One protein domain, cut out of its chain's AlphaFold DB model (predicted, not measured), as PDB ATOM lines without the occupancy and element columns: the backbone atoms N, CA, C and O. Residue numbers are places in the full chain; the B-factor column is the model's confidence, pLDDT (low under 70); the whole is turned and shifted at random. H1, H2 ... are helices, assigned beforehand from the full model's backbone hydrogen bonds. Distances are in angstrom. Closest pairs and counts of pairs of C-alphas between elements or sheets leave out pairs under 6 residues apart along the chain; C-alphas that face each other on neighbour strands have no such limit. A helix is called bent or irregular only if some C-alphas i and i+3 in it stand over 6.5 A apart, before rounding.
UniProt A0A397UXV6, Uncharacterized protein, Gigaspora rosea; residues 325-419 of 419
ATOM      1  N   LEU A 325     -24.220 -10.319  37.381       79.50
ATOM      2  CA  LEU A 325     -24.876 -11.193  36.407       79.50
ATOM      3  C   LEU A 325     -26.041 -11.988  37.024       79.50
ATOM      4  O   LEU A 325     -27.111 -12.087  36.427       79.50
ATOM      5  N   HIS A 326     -25.869 -12.516  38.236       80.69
ATOM      6  CA  HIS A 326     -26.931 -13.247  38.931       80.69
ATOM      7  C   HIS A 326     -28.068 -12.326  39.342       80.69
ATOM      8  O   HIS A 326     -29.232 -12.680  39.159       80.69
ATOM      9  N   VAL A 327     -27.747 -11.129  39.844       84.81
ATOM     10  CA  VAL A 327     -28.758 -10.103  40.132       84.81
ATOM     11  C   VAL A 327     -29.554  -9.793  38.870       84.81
ATOM     12  O   VAL A 327     -30.782  -9.785  38.909       84.81
ATOM     13  N   PHE A 328     -28.878  -9.600  37.742       84.88
ATOM     14  CA  PHE A 328     -29.499  -9.284  36.464       84.88
ATOM     15  C   PHE A 328     -30.443 -10.382  35.960       84.88
ATOM     16  O   PHE A 328     -31.625 -10.114  35.727       84.88
ATOM     17  N   LEU A 329     -29.958 -11.623  35.854       84.50
ATOM     18  CA  LEU A 329     -30.750 -12.757  35.369       84.50
ATOM     19  C   LEU A 329     -31.951 -13.037  36.282       84.50
ATOM     20  O   LEU A 329     -33.085 -13.133  35.809       84.50
ATOM     21  N   ASN A 330     -31.723 -13.093  37.597       87.94
ATOM     22  CA  ASN A 330     -32.775 -13.400  38.563       87.94
ATOM     23  C   ASN A 330     -33.822 -12.287  38.636       87.94
ATOM     24  O   ASN A 330     -35.008 -12.578  38.771       87.94
ATOM     25  N   SER A 331     -33.418 -11.018  38.526       90.38
ATOM     26  CA  SER A 331     -34.364  -9.897  38.575       90.38
ATOM     27  C   SER A 331     -35.294  -9.898  37.365       90.38
ATOM     28  O   SER A 331     -36.504  -9.724  37.521       90.38
ATOM     29  N   ARG A 332     -34.759 -10.155  36.164       91.19
ATOM     30  CA  ARG A 332     -35.555 -10.283  34.934       91.19
ATOM     31  C   ARG A 332     -36.525 -11.454  35.019       91.19
ATOM     32  O   ARG A 332     -37.720 -11.290  34.765       91.19
ATOM     33  N   GLU A 333     -36.030 -12.612  35.449       91.69
ATOM     34  CA  GLU A 333     -36.858 -13.801  35.626       91.69
ATOM     35  C   GLU A 333     -37.953 -13.581  36.686       91.69
ATOM     36  O   GLU A 333     -39.099 -13.991  36.494       91.69
ATOM     37  N   LEU A 334     -37.639 -12.884  37.781       93.25
ATOM     38  CA  LEU A 334     -38.584 -12.563  38.848       93.25
ATOM     39  C   LEU A 334     -39.694 -11.622  38.371       93.25
ATOM     40  O   LEU A 334     -40.871 -11.906  38.614       93.25
ATOM     41  N   VAL A 335     -39.339 -10.522  37.697       94.56
ATOM     42  CA  VAL A 335     -40.313  -9.574  37.127       94.56
ATOM     43  C   VAL A 335     -41.233 -10.294  36.147       94.56
ATOM     44  O   VAL A 335     -42.452 -10.121  36.218       94.56
ATOM     45  N   PHE A 336     -40.665 -11.151  35.296       93.94
ATOM     46  CA  PHE A 336     -41.416 -11.971  34.358       93.94
ATOM     47  C   PHE A 336     -42.389 -12.923  35.056       93.94
ATOM     48  O   PHE A 336     -43.589 -12.870  34.800       93.94
ATOM     49  N   LYS A 337     -41.899 -13.759  35.979       93.31
ATOM     50  CA  LYS A 337     -42.713 -14.761  36.687       93.31
ATOM     51  C   LYS A 337     -43.858 -14.125  37.469       93.31
ATOM     52  O   LYS A 337     -44.984 -14.613  37.392       93.31
ATOM     53  N   LYS A 338     -43.595 -13.030  38.192       94.50
ATOM     54  CA  LYS A 338     -44.626 -12.325  38.976       94.50
ATOM     55  C   LYS A 338     -45.727 -11.717  38.108       94.50
ATOM     56  O   LYS A 338     -46.855 -11.604  38.569       94.50
ATOM     57  N   ASN A 339     -45.416 -11.365  36.862       94.31
ATOM     58  CA  ASN A 339     -46.349 -10.732  35.929       94.31
ATOM     59  C   ASN A 339     -46.654 -11.622  34.719       94.31
ATOM     60  O   ASN A 339     -47.023 -11.119  33.657       94.31
ATOM     61  N   TRP A 340     -46.501 -12.943  34.865       93.44
ATOM     62  CA  TRP A 340     -46.595 -13.880  33.746       93.44
ATOM     63  C   TRP A 340     -47.919 -13.749  32.990       93.44
ATOM     64  O   TRP A 340     -47.911 -13.784  31.765       93.44
ATOM     65  N   PHE A 341     -49.036 -13.529  33.692       91.25
ATOM     66  CA  PHE A 341     -50.345 -13.333  33.062       91.25
ATOM     67  C   PHE A 341     -50.344 -12.162  32.070       91.25
ATOM     68  O   PHE A 341     -50.754 -12.342  30.927       91.25
ATOM     69  N   LEU A 342     -49.813 -11.000  32.467       92.75
ATOM     70  CA  LEU A 342     -49.694  -9.834  31.588       92.75
ATOM     71  C   LEU A 342     -48.807 -10.146  30.377       92.75
ATOM     72  O   LEU A 342     -49.200  -9.905  29.238       92.75
ATOM     73  N   PHE A 343     -47.623 -10.718  30.614       92.75
ATOM     74  CA  PHE A 343     -46.695 -11.050  29.532       92.75
ATOM     75  C   PHE A 343     -47.267 -12.096  28.571       92.75
ATOM     76  O   PHE A 343     -47.054 -11.992  27.367       92.75
ATOM     77  N   ASN A 344     -48.012 -13.081  29.070       91.06
ATOM     78  CA  ASN A 344     -48.643 -14.109  28.252       91.06
ATOM     79  C   ASN A 344     -49.756 -13.528  27.366       91.06
ATOM     80  O   ASN A 344     -49.831 -13.874  26.190       91.06
ATOM     81  N   GLU A 345     -50.579 -12.616  27.886       91.00
ATOM     82  CA  GLU A 345     -51.619 -11.957  27.083       91.00
ATOM     83  C   GLU A 345     -51.017 -11.071  25.986       91.00
ATOM     84  O   GLU A 345     -51.424 -11.150  24.825       91.00
ATOM     85  N   VAL A 346     -49.964 -10.313  26.306       90.88
ATOM     86  CA  VAL A 346     -49.217  -9.535  25.305       90.88
ATOM     87  C   VAL A 346     -48.581 -10.460  24.263       90.88
ATOM     88  O   VAL A 346     -48.687 -10.212  23.062       90.88
ATOM     89  N   TYR A 347     -47.976 -11.567  24.697       90.19
ATOM     90  CA  TYR A 347     -47.369 -12.552  23.804       90.19
ATOM     91  C   TYR A 347     -48.386 -13.155  22.823       90.19
ATOM     92  O   TYR A 347     -48.123 -13.196  21.621       90.19
ATOM     93  N   LYS A 348     -49.568 -13.566  23.306       89.38
ATOM     94  CA  LYS A 348     -50.666 -14.080  22.466       89.38
ATOM     95  C   LYS A 348     -51.151 -13.045  21.454       89.38
ATOM     96  O   LYS A 348     -51.437 -13.403  20.309       89.38
ATOM     97  N   GLY A 349     -51.236 -11.779  21.871       88.62
ATOM     98  CA  GLY A 349     -51.603 -10.665  21.000       88.62
ATOM     99  C   GLY A 349     -50.618 -10.469  19.845       88.62
ATOM    100  O   GLY A 349     -51.040 -10.257  18.712       88.62
ATOM    101  N   ILE A 350     -49.315 -10.608  20.109       87.94
ATOM    102  CA  ILE A 350     -48.251 -10.389  19.115       87.94
ATOM    103  C   ILE A 350     -48.060 -11.604  18.194       87.94
ATOM    104  O   ILE A 350     -47.990 -11.461  16.976       87.94
ATOM    105  N   PHE A 351     -47.969 -12.813  18.755       83.00
ATOM    106  CA  PHE A 351     -47.526 -14.016  18.033       83.00
ATOM    107  C   PHE A 351     -48.657 -14.986  17.650       83.00
ATOM    108  O   PHE A 351     -48.381 -16.112  17.219       83.00
ATOM    109  N   ARG A 352     -49.915 -14.517  17.714       74.75
ATOM    110  CA  ARG A 352     -51.187 -15.231  17.465       74.75
ATOM    111  C   ARG A 352     -51.655 -16.107  18.641       74.75
ATOM    112  O   ARG A 352     -50.879 -16.835  19.253       74.75
ATOM    113  N   GLN A 353     -52.975 -16.119  18.864       64.12
ATOM    114  CA  GLN A 353     -53.659 -16.690  20.043       64.12
ATOM    115  C   GLN A 353     -53.358 -18.168  20.360       64.12
ATOM    116  O   GLN A 353     -53.515 -18.581  21.503       64.12
ATOM    117  N   LYS A 354     -52.929 -18.977  19.377       63.22
ATOM    118  CA  LYS A 354     -52.673 -20.419  19.571       63.22
ATOM    119  C   LYS A 354     -51.319 -20.740  20.223       63.22
ATOM    120  O   LYS A 354     -51.045 -21.914  20.458       63.22
ATOM    121  N   LYS A 355     -50.456 -19.749  20.480       69.75
ATOM    122  CA  LYS A 355     -49.151 -19.958  21.128       69.75
ATOM    123  C   LYS A 355     -49.170 -19.415  22.553       69.75
ATOM    124  O   LYS A 355     -49.271 -18.209  22.755       69.75
ATOM    125  N   GLU A 356     -49.031 -20.305  23.529       77.31
ATOM    126  CA  GLU A 356     -48.847 -19.920  24.928       77.31
ATOM    127  C   GLU A 356     -47.374 -19.681  25.247       77.31
ATOM    128  O   GLU A 356     -46.487 -20.430  24.820       77.31
ATOM    129  N   LEU A 357     -47.113 -18.647  26.041       80.62
ATOM    130  CA  LEU A 357     -45.793 -18.425  26.598       80.62
ATOM    131  C   LEU A 357     -45.617 -19.353  27.801       80.62
ATOM    132  O   LEU A 357     -46.265 -19.177  28.834       80.62
ATOM    133  N   GLY A 358     -44.732 -20.345  27.680       81.62
ATOM    134  CA  GLY A 358     -44.437 -21.262  28.784       81.62
ATOM    135  C   GLY A 358     -44.092 -20.513  30.080       81.62
ATOM    136  O   GLY A 358     -43.494 -19.440  30.042       81.62
ATOM    137  N   LYS A 359     -44.446 -21.080  31.243       78.12
ATOM    138  CA  LYS A 359     -44.211 -20.461  32.570       78.12
ATOM    139  C   LYS A 359     -42.726 -20.286  32.927       78.12
ATOM    140  O   LYS A 359     -42.395 -19.525  33.832       78.12
ATOM    141  N   LYS A 360     -41.842 -21.004  32.230       83.00
ATOM    142  CA  LYS A 360     -40.379 -20.909  32.323       83.00
ATOM    143  C   LYS A 360     -39.793 -20.864  30.907       83.00
ATOM    144  O   LYS A 360     -39.288 -21.877  30.427       83.00
ATOM    145  N   PRO A 361     -39.971 -19.754  30.176       83.62
ATOM    146  CA  PRO A 361     -39.419 -19.645  28.839       83.62
ATOM    147  C   PRO A 361     -37.899 -19.442  28.927       83.62
ATOM    148  O   PRO A 361     -37.371 -19.085  29.978       83.62
ATOM    149  N   GLN A 362     -37.192 -19.682  27.823       83.69
ATOM    150  CA  GLN A 362     -35.746 -19.446  27.759       83.69
ATOM    151  C   GLN A 362     -35.408 -17.970  28.070       83.69
ATOM    152  O   GLN A 362     -36.221 -17.100  27.741       83.69
ATOM    153  N   PRO A 363     -34.225 -17.664  28.645       83.56
ATOM    154  CA  PRO A 363     -33.856 -16.304  29.057       83.56
ATOM    155  C   PRO A 363     -34.052 -15.238  27.971       83.56
ATOM    156  O   PRO A 363     -34.688 -14.219  28.224       83.56
ATOM    157  N   TRP A 364     -33.650 -15.513  26.727       81.69
ATOM    158  CA  TRP A 364     -33.826 -14.571  25.612       81.69
ATOM    159  C   TRP A 364     -35.302 -14.232  25.327       81.69
ATOM    160  O   TRP A 364     -35.615 -13.127  24.888       81.69
ATOM    161  N   ARG A 365     -36.242 -15.154  25.594       85.88
ATOM    162  CA  ARG A 365     -37.685 -14.886  25.451       85.88
ATOM    163  C   ARG A 365     -38.192 -13.975  26.559       85.88
ATOM    164  O   ARG A 365     -39.057 -13.144  26.294       85.88
ATOM    165  N   ILE A 366     -37.678 -14.135  27.780       89.81
ATOM    166  CA  ILE A 366     -37.967 -13.214  28.887       89.81
ATOM    167  C   ILE A 366     -37.484 -11.815  28.507       89.81
ATOM    168  O   ILE A 366     -38.255 -10.858  28.571       89.81
ATOM    169  N   ASP A 367     -36.248 -11.720  28.023       87.38
ATOM    170  CA  ASP A 367     -35.627 -10.460  27.621       87.38
ATOM    171  C   ASP A 367     -36.381  -9.778  26.483       87.38
ATOM    172  O   ASP A 367     -36.611  -8.568  26.541       87.38
ATOM    173  N   LEU A 368     -36.819 -10.545  25.483       87.25
ATOM    174  CA  LEU A 368     -37.653 -10.056  24.390       87.25
ATOM    175  C   LEU A 368     -38.959  -9.448  24.916       87.25
ATOM    176  O   LEU A 368     -39.314  -8.334  24.536       87.25
ATOM    177  N   MET A 369     -39.665 -10.152  25.804       91.69
ATOM    178  CA  MET A 369     -40.933  -9.666  26.352       91.69
ATOM    179  C   MET A 369     -40.756  -8.400  27.189       91.69
ATOM    180  O   MET A 369     -41.546  -7.465  27.051       91.69
ATOM    181  N   LEU A 370     -39.711  -8.337  28.018       92.00
ATOM    182  CA  LEU A 370     -39.376  -7.139  28.787       92.00
ATOM    183  C   LEU A 370     -39.055  -5.955  27.862       92.00
ATOM    184  O   LEU A 370     -39.578  -4.862  28.077       92.00
ATOM    185  N   HIS A 371     -38.269  -6.170  26.802       88.88
ATOM    186  CA  HIS A 371     -37.949  -5.124  25.826       88.88
ATOM    187  C   HIS A 371     -39.179  -4.636  25.062       88.88
ATOM    188  O   HIS A 371     -39.371  -3.428  24.947       88.88
ATOM    189  N   ILE A 372     -40.030  -5.539  24.568       89.12
ATOM    190  CA  ILE A 372     -41.265  -5.166  23.865       89.12
ATOM    191  C   ILE A 372     -42.148  -4.309  24.771       89.12
ATOM    192  O   ILE A 372     -42.613  -3.254  24.347       89.12
ATOM    193  N   MET A 373     -42.347  -4.734  26.021       92.50
ATOM    194  CA  MET A 373     -43.146  -3.989  26.994       92.50
ATOM    195  C   MET A 373     -42.556  -2.612  27.287       92.50
ATOM    196  O   MET A 373     -43.297  -1.631  27.316       92.50
ATOM    197  N   HIS A 374     -41.235  -2.527  27.461       89.12
ATOM    198  CA  HIS A 374     -40.549  -1.256  27.654       89.12
ATOM    199  C   HIS A 374     -40.778  -0.326  26.459       89.12
ATOM    200  O   HIS A 374     -41.278   0.779  26.640       89.12
ATOM    201  N   MET A 375     -40.500  -0.787  25.236       85.62
ATOM    202  CA  MET A 375     -40.655   0.015  24.018       85.62
ATOM    203  C   MET A 375     -42.109   0.427  23.767       85.62
ATOM    204  O   MET A 375     -42.370   1.567  23.391       85.62
ATOM    205  N   ALA A 376     -43.066  -0.471  24.006       89.31
ATOM    206  CA  ALA A 376     -44.485  -0.156  23.903       89.31
ATOM    207  C   ALA A 376     -44.891   0.917  24.920       89.31
ATOM    208  O   ALA A 376     -45.594   1.859  24.559       89.31
ATOM    209  N   TRP A 377     -44.408   0.817  26.163       90.62
ATOM    210  CA  TRP A 377     -44.666   1.817  27.195       90.62
ATOM    211  C   TRP A 377     -44.119   3.194  26.816       90.62
ATOM    212  O   TRP A 377     -44.851   4.174  26.947       90.62
ATOM    213  N   LEU A 378     -42.900   3.274  26.264       84.88
ATOM    214  CA  LEU A 378     -42.336   4.540  25.773       84.88
ATOM    215  C   LEU A 378     -43.265   5.230  24.756       84.88
ATOM    216  O   LEU A 378     -43.364   6.453  24.751       84.88
ATOM    217  N   ASN A 379     -43.974   4.455  23.927       86.69
ATOM    218  CA  ASN A 379     -44.864   4.990  22.894       86.69
ATOM    219  C   ASN A 379     -46.225   5.459  23.429       86.69
ATOM    220  O   ASN A 379     -46.830   6.356  22.844       86.69
ATOM    221  N   ILE A 380     -46.744   4.846  24.500       89.38
ATOM    222  CA  ILE A 380     -48.129   5.077  24.958       89.38
ATOM    223  C   ILE A 380     -48.235   5.794  26.305       89.38
ATOM    224  O   ILE A 380     -49.326   6.241  26.658       89.38
ATOM    225  N   SER A 381     -47.144   5.917  27.062       89.62
ATOM    226  CA  SER A 381     -47.139   6.465  28.427       89.62
ATOM    227  C   SER A 381     -47.787   7.850  28.512       89.62
ATOM    228  O   SER A 381     -48.654   8.063  29.356       89.62
ATOM    229  N   ASN A 382     -47.458   8.766  27.593       89.19
ATOM    230  CA  ASN A 382     -48.032  10.116  27.551       89.19
ATOM    231  C   ASN A 382     -49.560  10.090  27.375       89.19
ATOM    232  O   ASN A 382     -50.270  10.834  28.049       89.19
ATOM    233  N   LEU A 383     -50.074   9.202  26.516       92.44
ATOM    234  CA  LEU A 383     -51.513   9.028  26.294       92.44
ATOM    235  C   LEU A 383     -52.211   8.414  27.517       92.44
ATOM    236  O   LEU A 383     -53.360   8.736  27.821       92.44
ATOM    237  N   VAL A 384     -51.534   7.505  28.216       90.56
ATOM    238  CA  VAL A 384     -52.055   6.904  29.448       90.56
ATOM    239  C   VAL A 384     -52.121   7.964  30.551       90.56
ATOM    240  O   VAL A 384     -53.186   8.171  31.136       90.56
ATOM    241  N   TYR A 385     -51.043   8.713  30.786       90.25
ATOM    242  CA  TYR A 385     -51.033   9.777  31.790       90.25
ATOM    243  C   TYR A 385     -51.989  10.927  31.458       90.25
ATOM    244  O   TYR A 385     -52.592  11.473  32.379       90.25
ATOM    245  N   SER A 386     -52.224  11.253  30.181       92.12
ATOM    246  CA  SER A 386     -53.211  12.278  29.809       92.12
ATOM    247  C   SER A 386     -54.651  11.869  30.132       92.12
ATOM    248  O   SER A 386     -55.493  12.732  30.358       92.12
ATOM    249  N   LYS A 387     -54.956  10.563  30.138       92.12
ATOM    250  CA  LYS A 387     -56.298  10.041  30.443       92.12
ATOM    251  C   LYS A 387     -56.537   9.845  31.937       92.12
ATOM    252  O   LYS A 387     -57.621  10.153  32.417       92.12
ATOM    253  N   PHE A 388     -55.555   9.302  32.652       90.38
ATOM    254  CA  PHE A 388     -55.709   8.926  34.063       90.38
ATOM    255  C   PHE A 388     -55.167   9.979  35.039       90.38
ATOM    256  O   PHE A 388     -55.560   9.988  36.204       90.38
ATOM    257  N   GLY A 389     -54.296  10.878  34.572       87.25
ATOM    258  CA  GLY A 389     -53.583  11.854  35.392       87.25
ATOM    259  C   GLY A 389     -52.387  11.251  36.138       87.25
ATOM    260  O   GLY A 389     -52.392  10.089  36.542       87.25
ATOM    261  N   HIS A 390     -51.351  12.063  36.374       83.69
ATOM    262  CA  HIS A 390     -50.155  11.650  37.132       83.69
ATOM    263  C   HIS A 390     -50.429  11.389  38.621       83.69
ATOM    264  O   HIS A 390     -49.644  10.724  39.287       83.69
ATOM    265  N   THR A 391     -51.542  11.898  39.150       85.56
ATOM    266  CA  THR A 391     -51.928  11.789  40.565       85.56
ATOM    267  C   THR A 391     -52.985  10.710  40.818       85.56
ATOM    268  O   THR A 391     -53.568  10.663  41.905       85.56
ATOM    269  N   CYS A 392     -53.254   9.842  39.833       89.31
ATOM    270  CA  CYS A 392     -54.210   8.747  39.972       89.31
ATOM    271  C   CYS A 392     -53.812   7.814  41.126       89.31
ATOM    272  O   CYS A 392     -52.706   7.281  41.157       89.31
ATOM    273  N   LYS A 393     -54.736   7.592  42.068       90.88
ATOM    274  CA  LYS A 393     -54.509   6.760  43.263       90.88
ATOM    275  C   LYS A 393     -55.009   5.320  43.121       90.88
ATOM    276  O   LYS A 393     -54.959   4.563  44.087       90.88
ATOM    277  N   ASN A 394     -55.537   4.941  41.955       95.06
ATOM    278  CA  ASN A 394     -56.012   3.580  41.727       95.06
ATOM    279  C   ASN A 394     -54.835   2.591  41.829       95.06
ATOM    280  O   ASN A 394     -53.798   2.785  41.201       95.06
ATOM    281  N   ILE A 395     -55.002   1.531  42.622       92.06
ATOM    282  CA  ILE A 395     -53.919   0.595  42.957       92.06
ATOM    283  C   ILE A 395     -53.414  -0.157  41.721       92.06
ATOM    284  O   ILE A 395     -52.207  -0.320  41.561       92.06
ATOM    285  N   GLU A 396     -54.308  -0.586  40.832       91.50
ATOM    286  CA  GLU A 396     -53.938  -1.306  39.608       91.50
ATOM    287  C   GLU A 396     -53.168  -0.394  38.651       91.50
ATOM    288  O   GLU A 396     -52.135  -0.788  38.107       91.50
ATOM    289  N   PHE A 397     -53.620   0.855  38.509       92.12
ATOM    290  CA  PHE A 397     -52.917   1.878  37.740       92.12
ATOM    291  C   PHE A 397     -51.518   2.144  38.304       92.12
ATOM    292  O   PHE A 397     -50.540   2.146  37.555       92.12
ATOM    293  N   LEU A 398     -51.395   2.324  39.621       91.25
ATOM    294  CA  LEU A 398     -50.108   2.535  40.289       91.25
ATOM    295  C   LEU A 398     -49.179   1.329  40.125       91.25
ATOM    296  O   LEU A 398     -47.991   1.495  39.850       91.25
ATOM    297  N   TYR A 399     -49.711   0.113  40.239       93.31
ATOM    298  CA  TYR A 399     -48.941  -1.108  40.032       93.31
ATOM    299  C   TYR A 399     -48.407  -1.206  38.601       93.31
ATOM    300  O   TYR A 399     -47.206  -1.402  38.405       93.31
ATOM    301  N   LEU A 400     -49.278  -1.041  37.600       92.69
ATOM    302  CA  LEU A 400     -48.905  -1.132  36.188       92.69
ATOM    303  C   LEU A 400     -47.924  -0.029  35.797       92.69
ATOM    304  O   LEU A 400     -46.904  -0.312  35.175       92.69
ATOM    305  N   THR A 401     -48.176   1.216  36.195       91.88
ATOM    306  CA  THR A 401     -47.249   2.319  35.906       91.88
ATOM    307  C   THR A 401     -45.905   2.123  36.598       91.88
ATOM    308  O   THR A 401     -44.878   2.345  35.972       91.88
ATOM    309  N   ASN A 402     -45.860   1.616  37.832       91.69
ATOM    310  CA  ASN A 402     -44.593   1.280  38.481       91.69
ATOM    311  C   ASN A 402     -43.865   0.116  37.781       91.69
ATOM    312  O   ASN A 402     -42.648   0.159  37.599       91.69
ATOM    313  N   LEU A 403     -44.595  -0.917  37.351       94.50
ATOM    314  CA  LEU A 403     -44.026  -2.030  36.592       94.50
ATOM    315  C   LEU A 403     -43.375  -1.539  35.290       94.50
ATOM    316  O   LEU A 403     -42.233  -1.896  35.007       94.50
ATOM    317  N   LEU A 404     -44.089  -0.713  34.524       93.00
ATOM    318  CA  LEU A 404     -43.683  -0.271  33.190       93.00
ATOM    319  C   LEU A 404     -42.674   0.884  33.211       93.00
ATOM    320  O   LEU A 404     -41.728   0.875  32.426       93.00
ATOM    321  N   SER A 405     -42.842   1.857  34.111       89.62
ATOM    322  CA  SER A 405     -41.967   3.035  34.211       89.62
ATOM    323  C   SER A 405     -40.714   2.794  35.044       89.62
ATOM    324  O   SER A 405     -39.732   3.501  34.836       89.62
ATOM    325  N   ASN A 406     -40.730   1.841  35.986       88.50
ATOM    326  CA  ASN A 406     -39.617   1.622  36.916       88.50
ATOM    327  C   ASN A 406     -39.027   0.220  36.807       88.50
ATOM    328  O   ASN A 406     -37.860   0.080  36.454       88.50
ATOM    329  N   LEU A 407     -39.810  -0.821  37.108       91.62
ATOM    330  CA  LEU A 407     -39.260  -2.167  37.299       91.62
ATOM    331  C   LEU A 407     -38.699  -2.775  36.014       91.62
ATOM    332  O   LEU A 407     -37.579  -3.277  36.036       91.62
ATOM    333  N   ILE A 408     -39.450  -2.741  34.908       91.81
ATOM    334  CA  ILE A 408     -38.988  -3.299  33.628       91.81
ATOM    335  C   ILE A 408     -37.720  -2.577  33.134       91.81
ATOM    336  O   ILE A 408     -36.729  -3.266  32.890       91.81
ATOM    337  N   PRO A 409     -37.687  -1.234  33.026       87.44
ATOM    338  CA  PRO A 409     -36.471  -0.517  32.642       87.44
ATOM    339  C   PRO A 409     -35.285  -0.817  33.565       87.44
ATOM    340  O   PRO A 409     -34.191  -1.105  33.087       87.44
ATOM    341  N   LEU A 410     -35.516  -0.847  34.884       86.69
ATOM    342  CA  LEU A 410     -34.485  -1.159  35.870       86.69
ATOM    343  C   LEU A 410     -33.845  -2.523  35.592       86.69
ATOM    344  O   LEU A 410     -32.633  -2.605  35.427       86.69
ATOM    345  N   VAL A 411     -34.634  -3.597  35.489       88.12
ATOM    346  CA  VAL A 411     -34.074  -4.948  35.285       88.12
ATOM    347  C   VAL A 411     -33.477  -5.146  33.891       88.12
ATOM    348  O   VAL A 411     -32.630  -6.019  33.700       88.12
ATOM    349  N   LEU A 412     -33.885  -4.341  32.909       83.69
ATOM    350  CA  LEU A 412     -33.247  -4.330  31.599       83.69
ATOM    351  C   LEU A 412     -31.863  -3.674  31.642       83.69
ATOM    352  O   LEU A 412     -30.969  -4.140  30.936       83.69
ATOM    353  N   GLU A 413     -31.673  -2.652  32.480       76.94
ATOM    354  CA  GLU A 413     -30.494  -1.779  32.456       76.94
ATOM    355  C   GLU A 413     -29.488  -2.007  33.591       76.94
ATOM    356  O   GLU A 413     -28.351  -1.573  33.447       76.94
ATOM    357  N   VAL A 414     -29.831  -2.752  34.653       73.81
ATOM    358  CA  VAL A 414     -28.930  -3.067  35.792       73.81
ATOM    359  C   VAL A 414     -27.531  -3.541  35.364       73.81
ATOM    360  O   VAL A 414     -26.559  -3.260  36.055       73.81
ATOM    361  N   TYR A 415     -27.412  -4.221  34.220       62.94
ATOM    362  CA  TYR A 415     -26.135  -4.708  33.682       62.94
ATOM    363  C   TYR A 415     -25.677  -3.967  32.410       62.94
ATOM    364  O   TYR A 415     -24.538  -4.101  31.983       62.94
ATOM    365  N   ALA A 416     -26.543  -3.157  31.792       54.12
ATOM    366  CA  ALA A 416     -26.279  -2.528  30.494       54.12
ATOM    367  C   ALA A 416     -25.485  -1.210  30.581       54.12
ATOM    368  O   ALA A 416     -25.209  -0.614  29.542       54.12
ATOM    369  N   VAL A 417     -25.150  -0.749  31.791       43.66
ATOM    370  CA  VAL A 417     -24.436   0.518  32.053       43.66
ATOM    371  C   VAL A 417     -22.904   0.335  32.075       43.66
ATOM    372  O   VAL A 417     -22.174   1.312  32.196       43.66
ATOM    373  N   HIS A 418     -22.390  -0.890  31.909       36.44
ATOM    374  CA  HIS A 418     -20.958  -1.201  32.066       36.44
ATOM    375  C   HIS A 418     -20.260  -1.777  30.818       36.44
ATOM    376  O   HIS A 418     -19.251  -2.466  30.954       36.44
ATOM    377  N   HIS A 419     -20.755  -1.473  29.613       32.72
ATOM    378  CA  HIS A 419     -20.072  -1.793  28.351       32.72
ATOM    379  C   HIS A 419     -19.940  -0.575  27.443       32.72
ATOM    380  O   HIS A 419     -20.970   0.111  27.226       32.72
TER     381      HIS A 419
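Overview. This is residues 325 to 419 of the 419 residues of an uncharacterized protein of Gigaspora rosea (UniProt A0A397UXV6). Three helices pack together at one end of the model: H1 and the last part of H4 lie side by side, and the first half of H3 runs steeply across both. Beyond this shared core the rest of H3 and the first part of H4 spread apart like an open V bridged by residues 389 to 394, while the short H2 sits near H1 and H3 and a long link loops from it to H3. The printed part has 95 residues with four named helices, H1, H2, H3 and H4 in that order, and no named strand; the class is all helix. The whole is compact, with a radius of gyration of the C-alphas of 14.0 A and spans of 39 by 37 by 22 A.

Along the chain. H1 is residues 325 to 338, beginning at C-alpha 325 at (-24.876, -11.193, 36.407) and measuring 19.9 A. H2 is residues 340 to 351, 15.7 A long. H3, the longest helix, is residues 363 to 388, 33.8 A from C-alpha 363 at (-33.856, -16.304, 29.057) to its last. It has a kink of 58 degrees near residue 380 and is irregular, with C-alphas 379 and 382 being 7.6 A apart. H4 is residues 395 to 413, 25.8 A long, ending at C-alpha 413 at (-30.494, -1.779, 32.456). It has a kink of 27 degrees near residue 402 and is irregular, with C-alphas 405 and 408 being 7.0 A apart.

Arrangement. H1 touches residues 407 to 412 of H4, at a shallow tilt of 25 degrees, opposite ways; the closest C-alphas, of Arg 332 and Val 411, are 5.5 A apart. H1 touches residues 363 to 370 of H3, at a steep tilt of 60 degrees, the same way; the closest C-alphas, of Phe 336 and Ile 366, are 6.6 A apart. Residues 367 to 377 of H3 touch residues 404 to 412 of H4, at a steep tilt of 46 degrees, opposite ways; the closest C-alphas, of Leu 370 and Ile 408, are 6.2 A apart. H2 is close to but not clearly touching H3, about perpendicular at 87 degrees, with the closest C-alphas, of Phe 343 and Met 369, 6.7 A apart. H2 is likewise close to but not clearly touching H1, at 86 degrees, and it is apart from H4. In H1 and H2 every O i to N i+4 pair is within hydrogen-bond range, in H3 20 of 22 and in H4 13 of 15.

Size, cuts and confidence. The C-alphas farthest apart, of Lys 354 and His 418, are 39.1 A apart. The printed part has no cut and ends at residue 419, the chain's last. The link from H1 to H2 is tight, that from H2 to H3 is long with 11 residues, and that from H3 to H4 is short. Residues 391 to 396, of which 395 and 396 belong to H4, stand free. Mean pLDDT of the printed part is 85.4; residues 353 to 355 and 415 to 419 are under 70.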